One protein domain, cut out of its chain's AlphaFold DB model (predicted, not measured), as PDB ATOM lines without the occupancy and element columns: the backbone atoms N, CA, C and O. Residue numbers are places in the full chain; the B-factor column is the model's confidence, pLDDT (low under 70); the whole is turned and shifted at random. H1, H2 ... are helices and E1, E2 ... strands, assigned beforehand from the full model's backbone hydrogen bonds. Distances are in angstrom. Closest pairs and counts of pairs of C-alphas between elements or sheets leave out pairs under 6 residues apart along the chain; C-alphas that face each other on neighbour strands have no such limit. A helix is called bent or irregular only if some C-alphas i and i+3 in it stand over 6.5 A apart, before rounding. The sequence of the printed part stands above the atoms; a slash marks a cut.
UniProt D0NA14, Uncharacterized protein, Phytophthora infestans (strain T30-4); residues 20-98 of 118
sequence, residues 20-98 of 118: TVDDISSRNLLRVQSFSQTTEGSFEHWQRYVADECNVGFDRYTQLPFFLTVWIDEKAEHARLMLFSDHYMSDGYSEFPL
ATOM      1  N   THR A  20      25.013 -17.792 -27.576       94.19
ATOM      2  CA  THR A  20      25.818 -16.588 -27.370       94.19
ATOM      3  C   THR A  20      24.929 -15.391 -27.026       94.19
ATOM      4  O   THR A  20      23.702 -15.453 -27.119       94.19
ATOM      5  N   VAL A  21      25.540 -14.268 -26.640       93.50
ATOM      6  CA  VAL A  21      24.806 -13.007 -26.441       93.50
ATOM      7  C   VAL A  21      24.166 -12.531 -27.750       93.50
ATOM      8  O   VAL A  21      23.035 -12.048 -27.739       93.50
ATOM      9  N   ASP A  22      24.835 -12.738 -28.883       95.00
ATOM     10  CA  ASP A  22      24.320 -12.353 -30.199       95.00
ATOM     11  C   ASP A  22      23.092 -13.185 -30.598       95.00
ATOM     12  O   ASP A  22      22.158 -12.668 -31.221       95.00
ATOM     13  N   ASP A  23      23.037 -14.457 -30.189       93.44
ATOM     14  CA  ASP A  23      21.863 -15.312 -30.393       93.44
ATOM     15  C   ASP A  23      20.623 -14.782 -29.669       93.44
ATOM     16  O   ASP A  23      19.515 -14.911 -30.185       93.44
ATOM     17  N   ILE A  24      20.787 -14.168 -28.490       92.69
ATOM     18  CA  ILE A  24      19.662 -13.637 -27.707       92.69
ATOM     19  C   ILE A  24      18.899 -12.592 -28.522       92.69
ATOM     20  O   ILE A  24      17.672 -12.658 -28.620       92.69
ATOM     21  N   SER A  25      19.632 -11.662 -29.132       91.56
ATOM     22  CA  SER A  25      19.062 -10.580 -29.933       91.56
ATOM     23  C   SER A  25      18.592 -11.078 -31.298       91.56
ATOM     24  O   SER A  25      17.452 -10.830 -31.687       91.56
ATOM     25  N   SER A  26      19.439 -11.819 -32.018       93.56
ATOM     26  CA  SER A  26      19.136 -12.275 -33.384       93.56
ATOM     27  C   SER A  26      17.973 -13.268 -33.452       93.56
ATOM     28  O   SER A  26      17.249 -13.290 -34.446       93.56
ATOM     29  N   ARG A  27      17.749 -14.054 -32.392       92.56
ATOM     30  CA  ARG A  27      16.639 -15.016 -32.290       92.56
ATOM     31  C   ARG A  27      15.478 -14.509 -31.430       92.56
ATOM     32  O   ARG A  27      14.550 -15.269 -31.170       92.56
ATOM     33  N   ASN A  28      15.518 -13.245 -30.997       92.75
ATOM     34  CA  ASN A  28      14.464 -12.601 -30.209       92.75
ATOM     35  C   ASN A  28      14.071 -13.391 -28.937       92.75
ATOM     36  O   ASN A  28      12.890 -13.542 -28.616       92.75
ATOM     37  N   LEU A  29      15.075 -13.927 -28.229       94.19
ATOM     38  CA  LEU A  29      14.888 -14.765 -27.033       94.19
ATOM     39  C   LEU A  29      14.683 -13.945 -25.757       94.19
ATOM     40  O   LEU A  29      14.252 -14.493 -24.743       94.19
ATOM     41  N   LEU A  30      14.999 -12.650 -25.803       94.94
ATOM     42  CA  LEU A  30      14.750 -11.688 -24.738       94.94
ATOM     43  C   LEU A  30      14.037 -10.469 -25.316       94.94
ATOM     44  O   LEU A  30      14.575  -9.780 -26.180       94.94
ATOM     45  N   ARG A  31      12.849 -10.178 -24.794       93.75
ATOM     46  CA  ARG A  31      12.058  -8.995 -25.135       93.75
ATOM     47  C   ARG A  31      11.970  -8.095 -23.914       93.75
ATOM     48  O   ARG A  31      11.639  -8.567 -22.829       93.75
ATOM     49  N   VAL A  32      12.242  -6.807 -24.079       91.44
ATOM     50  CA  VAL A  32      12.137  -5.820 -22.995       91.44
ATOM     51  C   VAL A  32      11.105  -4.774 -23.389       91.44
ATOM     52  O   VAL A  32      11.199  -4.187 -24.463       91.44
ATOM     53  N   GLN A  33      10.118  -4.561 -22.523       88.94
ATOM     54  CA  GLN A  33       9.109  -3.518 -22.658       88.94
ATOM     55  C   GLN A  33       9.198  -2.585 -21.453       88.94
ATOM     56  O   GLN A  33       8.964  -3.014 -20.323       88.94
ATOM     57  N   SER A  34       9.532  -1.319 -21.700       87.56
ATOM     58  CA  SER A  34       9.598  -0.281 -20.669       87.56
ATOM     59  C   SER A  34       8.394   0.652 -20.769       87.56
ATOM     60  O   SER A  34       8.050   1.136 -21.850       87.56
ATOM     61  N   PHE A  35       7.766   0.923 -19.628       84.81
ATOM     62  CA  PHE A  35       6.588   1.774 -19.519       84.81
ATOM     63  C   PHE A  35       6.937   3.032 -18.723       84.81
ATOM     64  O   PHE A  35       7.154   2.983 -17.513       84.81
ATOM     65  N   SER A  36       6.966   4.175 -19.412       71.50
ATOM     66  CA  SER A  36       7.242   5.492 -18.828       71.50
ATOM     67  C   SER A  36       6.222   6.525 -19.316       71.50
ATOM     68  O   SER A  36       6.533   7.436 -20.073       71.50
ATOM     69  N   GLN A  37       4.957   6.362 -18.903       57.09
ATOM     70  CA  GLN A  37       3.802   7.269 -19.118       57.09
ATOM     71  C   GLN A  37       3.469   7.715 -20.568       57.09
ATOM     72  O   GLN A  37       2.407   8.292 -20.776       57.09
ATOM     73  N   THR A  38       4.322   7.459 -21.560       55.19
ATOM     74  CA  THR A  38       4.261   8.014 -22.926       55.19
ATOM     75  C   THR A  38       4.140   6.946 -24.012       55.19
ATOM     76  O   THR A  38       3.833   7.267 -25.157       55.19
ATOM     77  N   THR A  39       4.339   5.677 -23.662       54.31
ATOM     78  CA  THR A  39       4.135   4.527 -24.543       54.31
ATOM     79  C   THR A  39       2.658   4.126 -24.564       54.31
ATOM     80  O   THR A  39       2.015   4.061 -23.515       54.31
ATOM     81  N   GLU A  40       2.101   3.838 -25.747       52.72
ATOM     82  CA  GLU A  40       0.778   3.212 -25.856       52.72
ATOM     83  C   GLU A  40       0.818   1.824 -25.199       52.72
ATOM     84  O   GLU A  40       1.347   0.863 -25.749       52.72
ATOM     85  N   GLY A  41       0.295   1.732 -23.978       61.66
ATOM     86  CA  GLY A  41       0.286   0.504 -23.193       61.66
ATOM     87  C   GLY A  41       0.301   0.804 -21.699       61.66
ATOM     88  O   GLY A  41       0.918   1.763 -21.247       61.66
ATOM     89  N   SER A  42      -0.401  -0.009 -20.915       75.56
ATOM     90  CA  SER A  42      -0.350   0.053 -19.454       75.56
ATOM     91  C   SER A  42       0.431  -1.149 -18.948       75.56
ATOM     92  O   SER A  42       0.170  -2.263 -19.404       75.56
ATOM     93  N   PHE A  43       1.325  -0.949 -17.975       78.44
ATOM     94  CA  PHE A  43       1.991  -2.043 -17.257       78.44
ATOM     95  C   PHE A  43       0.976  -3.064 -16.702       78.44
ATOM     96  O   PHE A  43       1.232  -4.267 -16.676       78.44
ATOM     97  N   GLU A  44      -0.231  -2.606 -16.358       81.69
ATOM     98  CA  GLU A  44      -1.330  -3.446 -15.867       81.69
ATOM     99  C   GLU A  44      -1.946  -4.358 -16.942       81.69
ATOM    100  O   GLU A  44      -2.617  -5.337 -16.623       81.69
ATOM    101  N   HIS A  45      -1.698  -4.103 -18.230       87.44
ATOM    102  CA  HIS A  45      -2.208  -4.936 -19.326       87.44
ATOM    103  C   HIS A  45      -1.395  -6.219 -19.551       87.44
ATOM    104  O   HIS A  45      -1.668  -6.962 -20.497       87.44
ATOM    105  N   TRP A  46      -0.440  -6.523 -18.670       87.56
ATOM    106  CA  TRP A  46       0.402  -7.713 -18.763       87.56
ATOM    107  C   TRP A  46      -0.406  -9.015 -18.868       87.56
ATOM    108  O   TRP A  46       0.006  -9.929 -19.573       87.56
ATOM    109  N   GLN A  47      -1.570  -9.113 -18.212       88.31
ATOM    110  CA  GLN A  47      -2.413 -10.318 -18.266       88.31
ATOM    111  C   GLN A  47      -2.935 -10.579 -19.674       88.31
ATOM    112  O   GLN A  47      -2.935 -11.717 -20.136       88.31
ATOM    113  N   ARG A  48      -3.371  -9.514 -20.353       88.56
ATOM    114  CA  ARG A  48      -3.841  -9.593 -21.733       88.56
ATOM    115  C   ARG A  48      -2.690  -9.945 -22.666       88.56
ATOM    116  O   ARG A  48      -2.849 -10.833 -23.485       88.56
ATOM    117  N   TYR A  49      -1.531  -9.318 -22.473       89.75
ATOM    118  CA  TYR A  49      -0.322  -9.654 -23.223       89.75
ATOM    119  C   TYR A  49       0.048 -11.138 -23.097       89.75
ATOM    120  O   TYR A  49       0.246 -11.803 -24.105       89.75
ATOM    121  N   VAL A  50       0.081 -11.674 -21.871       90.12
ATOM    122  CA  VAL A  50       0.353 -13.100 -21.633       90.12
ATOM    123  C   VAL A  50      -0.684 -13.975 -22.328       90.12
ATOM    124  O   VAL A  50      -0.309 -14.933 -22.994       90.12
ATOM    125  N   ALA A  51      -1.974 -13.646 -22.210       90.56
ATOM    126  CA  ALA A  51      -3.033 -14.404 -22.868       90.56
ATOM    127  C   ALA A  51      -2.883 -14.400 -24.398       90.56
ATOM    128  O   ALA A  51      -3.009 -15.450 -25.023       90.56
ATOM    129  N   ASP A  52      -2.583 -13.245 -24.990       91.12
ATOM    130  CA  ASP A  52      -2.402 -13.093 -26.434       91.12
ATOM    131  C   ASP A  52      -1.163 -13.872 -26.921       91.12
ATOM    132  O   ASP A  52      -1.264 -14.637 -27.878       91.12
ATOM    133  N   GLU A  53      -0.024 -13.775 -26.228       91.12
ATOM    134  CA  GLU A  53       1.204 -14.517 -26.570       91.12
ATOM    135  C   GLU A  53       1.057 -16.031 -26.365       91.12
ATOM    136  O   GLU A  53       1.582 -16.807 -27.157       91.12
ATOM    137  N   CYS A  54       0.295 -16.486 -25.364       88.38
ATOM    138  CA  CYS A  54       0.004 -17.912 -25.182       88.38
ATOM    139  C   CYS A  54      -0.833 -18.512 -26.327       88.38
ATOM    140  O   CYS A  54      -0.855 -19.733 -26.481       88.38
ATOM    141  N   ASN A  55      -1.505 -17.686 -27.138       90.06
ATOM    142  CA  ASN A  55      -2.198 -18.134 -28.350       90.06
ATOM    143  C   ASN A  55      -1.274 -18.206 -29.579       90.06
ATOM    144  O   ASN A  55      -1.704 -18.664 -30.640       90.06
ATOM    145  N   VAL A  56      -0.015 -17.775 -29.459       90.38
ATOM    146  CA  VAL A  56       0.986 -17.847 -30.526       90.38
ATOM    147  C   VAL A  56       1.822 -19.111 -30.345       90.38
ATOM    148  O   VAL A  56       2.537 -19.280 -29.360       90.38
ATOM    149  N   GLY A  57       1.735 -20.026 -31.311       89.00
ATOM    150  CA  GLY A  57       2.562 -21.232 -31.325       89.00
ATOM    151  C   GLY A  57       4.010 -20.945 -31.730       89.00
ATOM    152  O   GLY A  57       4.278 -20.034 -32.511       89.00
ATOM    153  N   PHE A  58       4.937 -21.772 -31.247       90.75
ATOM    154  CA  PHE A  58       6.322 -21.786 -31.716       90.75
ATOM    155  C   PHE A  58       6.442 -22.581 -33.020       90.75
ATOM    156  O   PHE A  58       5.909 -23.691 -33.127       90.75
ATOM    157  N   ASP A  59       7.210 -22.073 -33.986       91.75
ATOM    158  CA  ASP A  59       7.687 -22.901 -35.094       91.75
ATOM    159  C   ASP A  59       8.812 -23.811 -34.593       91.75
ATOM    160  O   ASP A  59       9.980 -23.433 -34.541       91.75
ATOM    161  N   ARG A  60       8.459 -25.045 -34.238       88.88
ATOM    162  CA  ARG A  60       9.378 -26.022 -33.633       88.88
ATOM    163  C   ARG A  60      10.550 -26.420 -34.530       88.88
ATOM    164  O   ARG A  60      11.496 -27.029 -34.034       88.88
ATOM    165  N   TYR A  61      10.491 -26.127 -35.829       90.50
ATOM    166  CA  TYR A  61      11.553 -26.470 -36.773       90.50
ATOM    167  C   TYR A  61      12.620 -25.381 -36.878       90.50
ATOM    168  O   TYR A  61      13.754 -25.679 -37.243       90.50
ATOM    169  N   THR A  62      12.269 -24.129 -36.578       91.69
ATOM    170  CA  THR A  62      13.155 -22.976 -36.804       91.69
ATOM    171  C   THR A  62      13.376 -22.122 -35.557       91.69
ATOM    172  O   THR A  62      14.376 -21.410 -35.466       91.69
ATOM    173  N   GLN A  63      12.487 -22.214 -34.569       92.56
ATOM    174  CA  GLN A  63      12.516 -21.419 -33.351       92.56
ATOM    175  C   GLN A  63      12.817 -22.288 -32.141       92.56
ATOM    176  O   GLN A  63      12.293 -23.391 -31.978       92.56
ATOM    177  N   LEU A  64      13.632 -21.742 -31.238       91.69
ATOM    178  CA  LEU A  64      13.746 -22.326 -29.914       91.69
ATOM    179  C   LEU A  64      12.393 -22.203 -29.200       91.69
ATOM    180  O   LEU A  64      11.752 -21.154 -29.279       91.69
ATOM    181  N   PRO A  65      11.964 -23.243 -28.473       91.12
ATOM    182  CA  PRO A  65      10.620 -23.342 -27.905       91.12
ATOM    183  C   PRO A  65      10.473 -22.548 -26.601       91.12
ATOM    184  O   PRO A  65       9.823 -23.010 -25.662       91.12
ATOM    185  N   PHE A  66      11.160 -21.410 -26.496       92.56
ATOM    186  CA  PHE A  66      11.062 -20.503 -25.366       92.56
ATOM    187  C   PHE A  66      11.556 -19.093 -25.704       92.56
ATOM    188  O   PHE A  66      12.440 -18.912 -26.541       92.56
ATOM    189  N   PHE A  67      11.041 -18.102 -24.979       94.12
ATOM    190  CA  PHE A  67      11.616 -16.761 -24.882       94.12
ATOM    191  C   PHE A  67      11.245 -16.124 -23.539       94.12
ATOM    192  O   PHE A  67      10.275 -16.517 -22.889       94.12
ATOM    193  N   LEU A  68      12.022 -15.130 -23.118       94.62
ATOM    194  CA  LEU A  68      11.768 -14.339 -21.921       94.62
ATOM    195  C   LEU A  68      11.266 -12.953 -22.316       94.62
ATOM    196  O   LEU A  68      11.834 -12.302 -23.191       94.62
ATOM    197  N   THR A  69      10.240 -12.477 -21.625       95.12
ATOM    198  CA  THR A  69       9.776 -11.095 -21.729       95.12
ATOM    199  C   THR A  69       9.894 -10.403 -20.378       95.12
ATOM    200  O   THR A  69       9.483 -10.948 -19.354       95.12
ATOM    201  N   VAL A  70      10.471  -9.204 -20.373       93.06
ATOM    202  CA  VAL A  70      10.646  -8.356 -19.193       93.06
ATOM    203  C   VAL A  70       9.814  -7.098 -19.376       93.06
ATOM    204  O   VAL A  70      10.013  -6.350 -20.328       93.06
ATOM    205  N   TRP A  71       8.874  -6.875 -18.467       92.19
ATOM    206  CA  TRP A  71       8.074  -5.657 -18.395       92.19
ATOM    207  C   TRP A  71       8.621  -4.795 -17.271       92.19
ATOM    208  O   TRP A  71       8.688  -5.271 -16.141       92.19
ATOM    209  N   ILE A  72       9.006  -3.559 -17.568       90.94
ATOM    210  CA  ILE A  72       9.626  -2.633 -16.619       90.94
ATOM    211  C   ILE A  72       8.690  -1.442 -16.421       90.94
ATOM    212  O   ILE A  72       8.407  -0.709 -17.367       90.94
ATOM    213  N   ASP A  73       8.225  -1.245 -15.191       88.88
ATOM    214  CA  ASP A  73       7.625   0.009 -14.739       88.88
ATOM    215  C   ASP A  73       8.726   0.851 -14.092       88.88
ATOM    216  O   ASP A  73       9.122   0.627 -12.945       88.88
ATOM    217  N   GLU A  74       9.243   1.813 -14.854       85.62
ATOM    218  CA  GLU A  74      10.345   2.671 -14.412       85.62
ATOM    219  C   GLU A  74       9.934   3.582 -13.250       85.62
ATOM    220  O   GLU A  74      10.768   3.949 -12.429       85.62
ATOM    221  N   LYS A  75       8.648   3.938 -13.153       84.12
ATOM    222  CA  LYS A  75       8.148   4.836 -12.107       84.12
ATOM    223  C   LYS A  75       7.950   4.100 -10.789       84.12
ATOM    224  O   LYS A  75       8.222   4.665  -9.733       84.12
ATOM    225  N   ALA A  76       7.419   2.884 -10.854       84.69
ATOM    226  CA  ALA A  76       7.220   2.048  -9.678       84.69
ATOM    227  C   ALA A  76       8.481   1.260  -9.284       84.69
ATOM    228  O   ALA A  76       8.443   0.552  -8.284       84.69
ATOM    229  N   GLU A  77       9.571   1.366 -10.058       86.75
ATOM    230  CA  GLU A  77      10.809   0.587  -9.896       86.75
ATOM    231  C   GLU A  77      10.554  -0.929  -9.853       86.75
ATOM    232  O   GLU A  77      11.207  -1.689  -9.135       86.75
ATOM    233  N   HIS A  78       9.575  -1.386 -10.631       87.31
ATOM    234  CA  HIS A  78       9.146  -2.777 -10.648       87.31
ATOM    235  C   HIS A  78       9.406  -3.410 -12.007       87.31
ATOM    236  O   HIS A  78       9.236  -2.791 -13.055       87.31
ATOM    237  N   ALA A  79       9.770  -4.690 -11.989       90.56
ATOM    238  CA  ALA A  79       9.906  -5.486 -13.194       90.56
ATOM    239  C   ALA A  79       9.146  -6.804 -13.058       90.56
ATOM    240  O   ALA A  79       9.139  -7.436 -12.000       90.56
ATOM    241  N   ARG A  80       8.525  -7.237 -14.151       92.00
ATOM    242  CA  ARG A  80       7.861  -8.531 -14.268       92.00
ATOM    243  C   ARG A  80       8.570  -9.354 -15.331       92.00
ATOM    244  O   ARG A  80       8.678  -8.926 -16.475       92.00
ATOM    245  N   LEU A  81       9.032 -10.536 -14.939       93.75
ATOM    246  CA  LEU A  81       9.661 -11.501 -15.832       93.75
ATOM    247  C   LEU A  81       8.634 -12.573 -16.202       93.75
ATOM    248  O   LEU A  81       7.992 -13.148 -15.325       93.75
ATOM    249  N   MET A  82       8.487 -12.834 -17.496       92.81
ATOM    250  CA  MET A  82       7.560 -13.820 -18.048       92.81
ATOM    251  C   MET A  82       8.333 -14.768 -18.955       92.81
ATOM    252  O   MET A  82       8.903 -14.334 -19.957       92.81
ATOM    253  N   LEU A  83       8.357 -16.050 -18.604       92.31
ATOM    254  CA  LEU A  83       8.909 -17.100 -19.451       92.31
ATOM    255  C   LEU A  83       7.774 -17.707 -20.271       92.31
ATOM    256  O   LEU A  83       6.828 -18.248 -19.704       92.31
ATOM    257  N   PHE A  84       7.893 -17.631 -21.589       91.75
ATOM    258  CA  PHE A  84       7.019 -18.336 -22.514       91.75
ATOM    259  C   PHE A  84       7.762 -19.561 -23.017       91.75
ATOM    260  O   PHE A  84       8.926 -19.455 -23.403       91.75
ATOM    261  N   SER A  85       7.102 -20.712 -23.017       90.38
ATOM    262  CA  SER A  85       7.675 -21.953 -23.529       90.38
ATOM    263  C   SER A  85       6.607 -22.873 -24.091       90.38
ATOM    264  O   SER A  85       5.470 -22.863 -23.627       90.38
ATOM    265  N   ASP A  86       6.987 -23.706 -25.054       85.19
ATOM    266  CA  ASP A  86       6.118 -24.780 -25.526       85.19
ATOM    267  C   ASP A  86       5.945 -25.857 -24.431       85.19
ATOM    268  O   ASP A  86       6.889 -26.209 -23.718       85.19
ATOM    269  N   HIS A  87       4.738 -26.411 -24.311       73.81
ATOM    270  CA  HIS A  87       4.350 -27.386 -23.286       73.81
ATOM    271  C   HIS A  87       5.158 -28.699 -23.356       73.81
ATOM    272  O   HIS A  87       5.245 -29.431 -22.372       73.81
ATOM    273  N   TYR A  88       5.779 -29.036 -24.494       70.06
ATOM    274  CA  TYR A  88       6.673 -30.208 -24.550       70.06
ATOM    275  C   TYR A  88       8.022 -29.980 -23.835       70.06
ATOM    276  O   TYR A  88       8.755 -30.939 -23.597       70.06
ATOM    277  N   MET A  89       8.368 -28.728 -23.512       60.72
ATOM    278  CA  MET A  89       9.614 -28.348 -22.829       60.72
ATOM    279  C   MET A  89       9.441 -28.090 -21.340       60.72
ATOM    280  O   MET A  89      10.409 -28.225 -20.591       60.72
ATOM    281  N   SER A  90       8.245 -27.671 -20.943       54.81
ATOM    282  CA  SER A  90       7.883 -27.371 -19.569       54.81
ATOM    283  C   SER A  90       6.514 -27.990 -19.322       54.81
ATOM    284  O   SER A  90       5.503 -27.466 -19.780       54.81
ATOM    285  N   ASP A  91       6.488 -29.152 -18.672       57.69
ATOM    286  CA  ASP A  91       5.243 -29.673 -18.115       57.69
ATOM    287  C   ASP A  91       4.946 -28.974 -16.776       57.69
ATOM    288  O   ASP A  91       5.803 -28.299 -16.201       57.69
ATOM    289  N   GLY A  92       3.735 -29.145 -16.241       52.78
ATOM    290  CA  GLY A  92       3.372 -28.544 -14.955       52.78
ATOM    291  C   GLY A  92       4.348 -28.899 -13.821       52.78
ATOM    292  O   GLY A  92       4.509 -28.104 -12.906       52.78
ATOM    293  N   TYR A  93       5.057 -30.034 -13.894       53.22
ATOM    294  CA  TYR A  93       6.091 -30.432 -12.930       53.22
ATOM    295  C   TYR A  93       7.429 -29.699 -13.122       53.22
ATOM    296  O   TYR A  93       8.158 -29.516 -12.149       53.22
ATOM    297  N   SER A  94       7.731 -29.253 -14.340       53.69
ATOM    298  CA  SER A  94       8.911 -28.472 -14.739       53.69
ATOM    299  C   SER A  94       8.808 -26.994 -14.353       53.69
ATOM    300  O   SER A  94       9.831 -26.326 -14.213       53.69
ATOM    301  N   GLU A  95       7.592 -26.486 -14.136       49.50
ATOM    302  CA  GLU A  95       7.334 -25.135 -13.612       49.50
ATOM    303  C   GLU A  95       7.422 -25.070 -12.073       49.50
ATOM    304  O   GLU A  95       7.643 -24.006 -11.488       49.50
ATOM    305  N   PHE A  96       7.307 -26.213 -11.389       43.00
ATOM    306  CA  PHE A  96       7.417 -26.323  -9.929       43.00
ATOM    307  C   PHE A  96       8.831 -26.134  -9.318       43.00
ATOM    308  O   PHE A  96       8.892 -25.595  -8.208       43.00
ATOM    309  N   PRO A  97       9.980 -26.491  -9.942       43.31
ATOM    310  CA  PRO A  97      11.301 -26.345  -9.328       43.31
ATOM    311  C   PRO A  97      11.819 -24.901  -9.337       43.31
ATOM    312  O   PRO A  97      12.791 -24.607  -8.646       43.31
ATOM    313  N   LEU A  98      11.158 -23.968 -10.035       45.75
ATOM    314  CA  LEU A  98      11.456 -22.533  -9.928       45.75
ATOM    315  C   LEU A  98      10.945 -21.914  -8.610       45.75
ATOM    316  O   LEU A  98      11.149 -20.726  -8.369       45.75
TER     317      LEU A  98
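This is residues 20 to 98 of the 118 residues of an uncharacterized protein of Phytophthora infestans (strain T30-4) (UniProt D0NA14). A wall of three strands, E1, E2 and E3, has H2 along one face; short H1 grazes it, and residues 91 to 98 stick out. The 79 printed residues hold H1, E1, H2, E2 and E3 in that order; the sheet, E1 E2 E3, is mixed, as is the class, helices and strands. The whole is only just loose, close to compact: radius of gyration of the C-alphas 14.1 A, spans 38 by 30 by 23 A.

H1, residues 21 to 26, begins at C-alpha 21 (24.806, -13.007, -26.441). E1 is residues 30 to 35. H2, residues 43 to 54, 17.8 A long, is irregular: C-alphas 44 and 47 are 7.4 A apart. E2, residues 66 to 73, measures 23.4 A; E3, residues 78 to 85, 23.1 A, ends at C-alpha 85 (7.675, -21.953, -23.529).

H1 only grazes the sheet with residues 23 to 25. E1 and E2 are parallel, with N 31 and O 68 at 2.8 A; with H2 between, they make a strand-helix-strand unit, its crossover right-handed. H2 is on one face, in two layers, at a height of 9.3 A, along E2 at 7 degrees on the local plane; their closest C-alphas, Phe 43 and Asp 73, are 6.5 A apart. E2 and E3 form an antiparallel hairpin, with N 69 and O 82 at 2.8 A. O i to N i+4 pairs within hydrogen-bond range are 1 of 2 in H1, 6 of 8 in H2.

The printed part has no cut. The link from H2 to E2 is long, 11 residues. Residues 37 to 41 and 89 to 98 have pLDDT under 70.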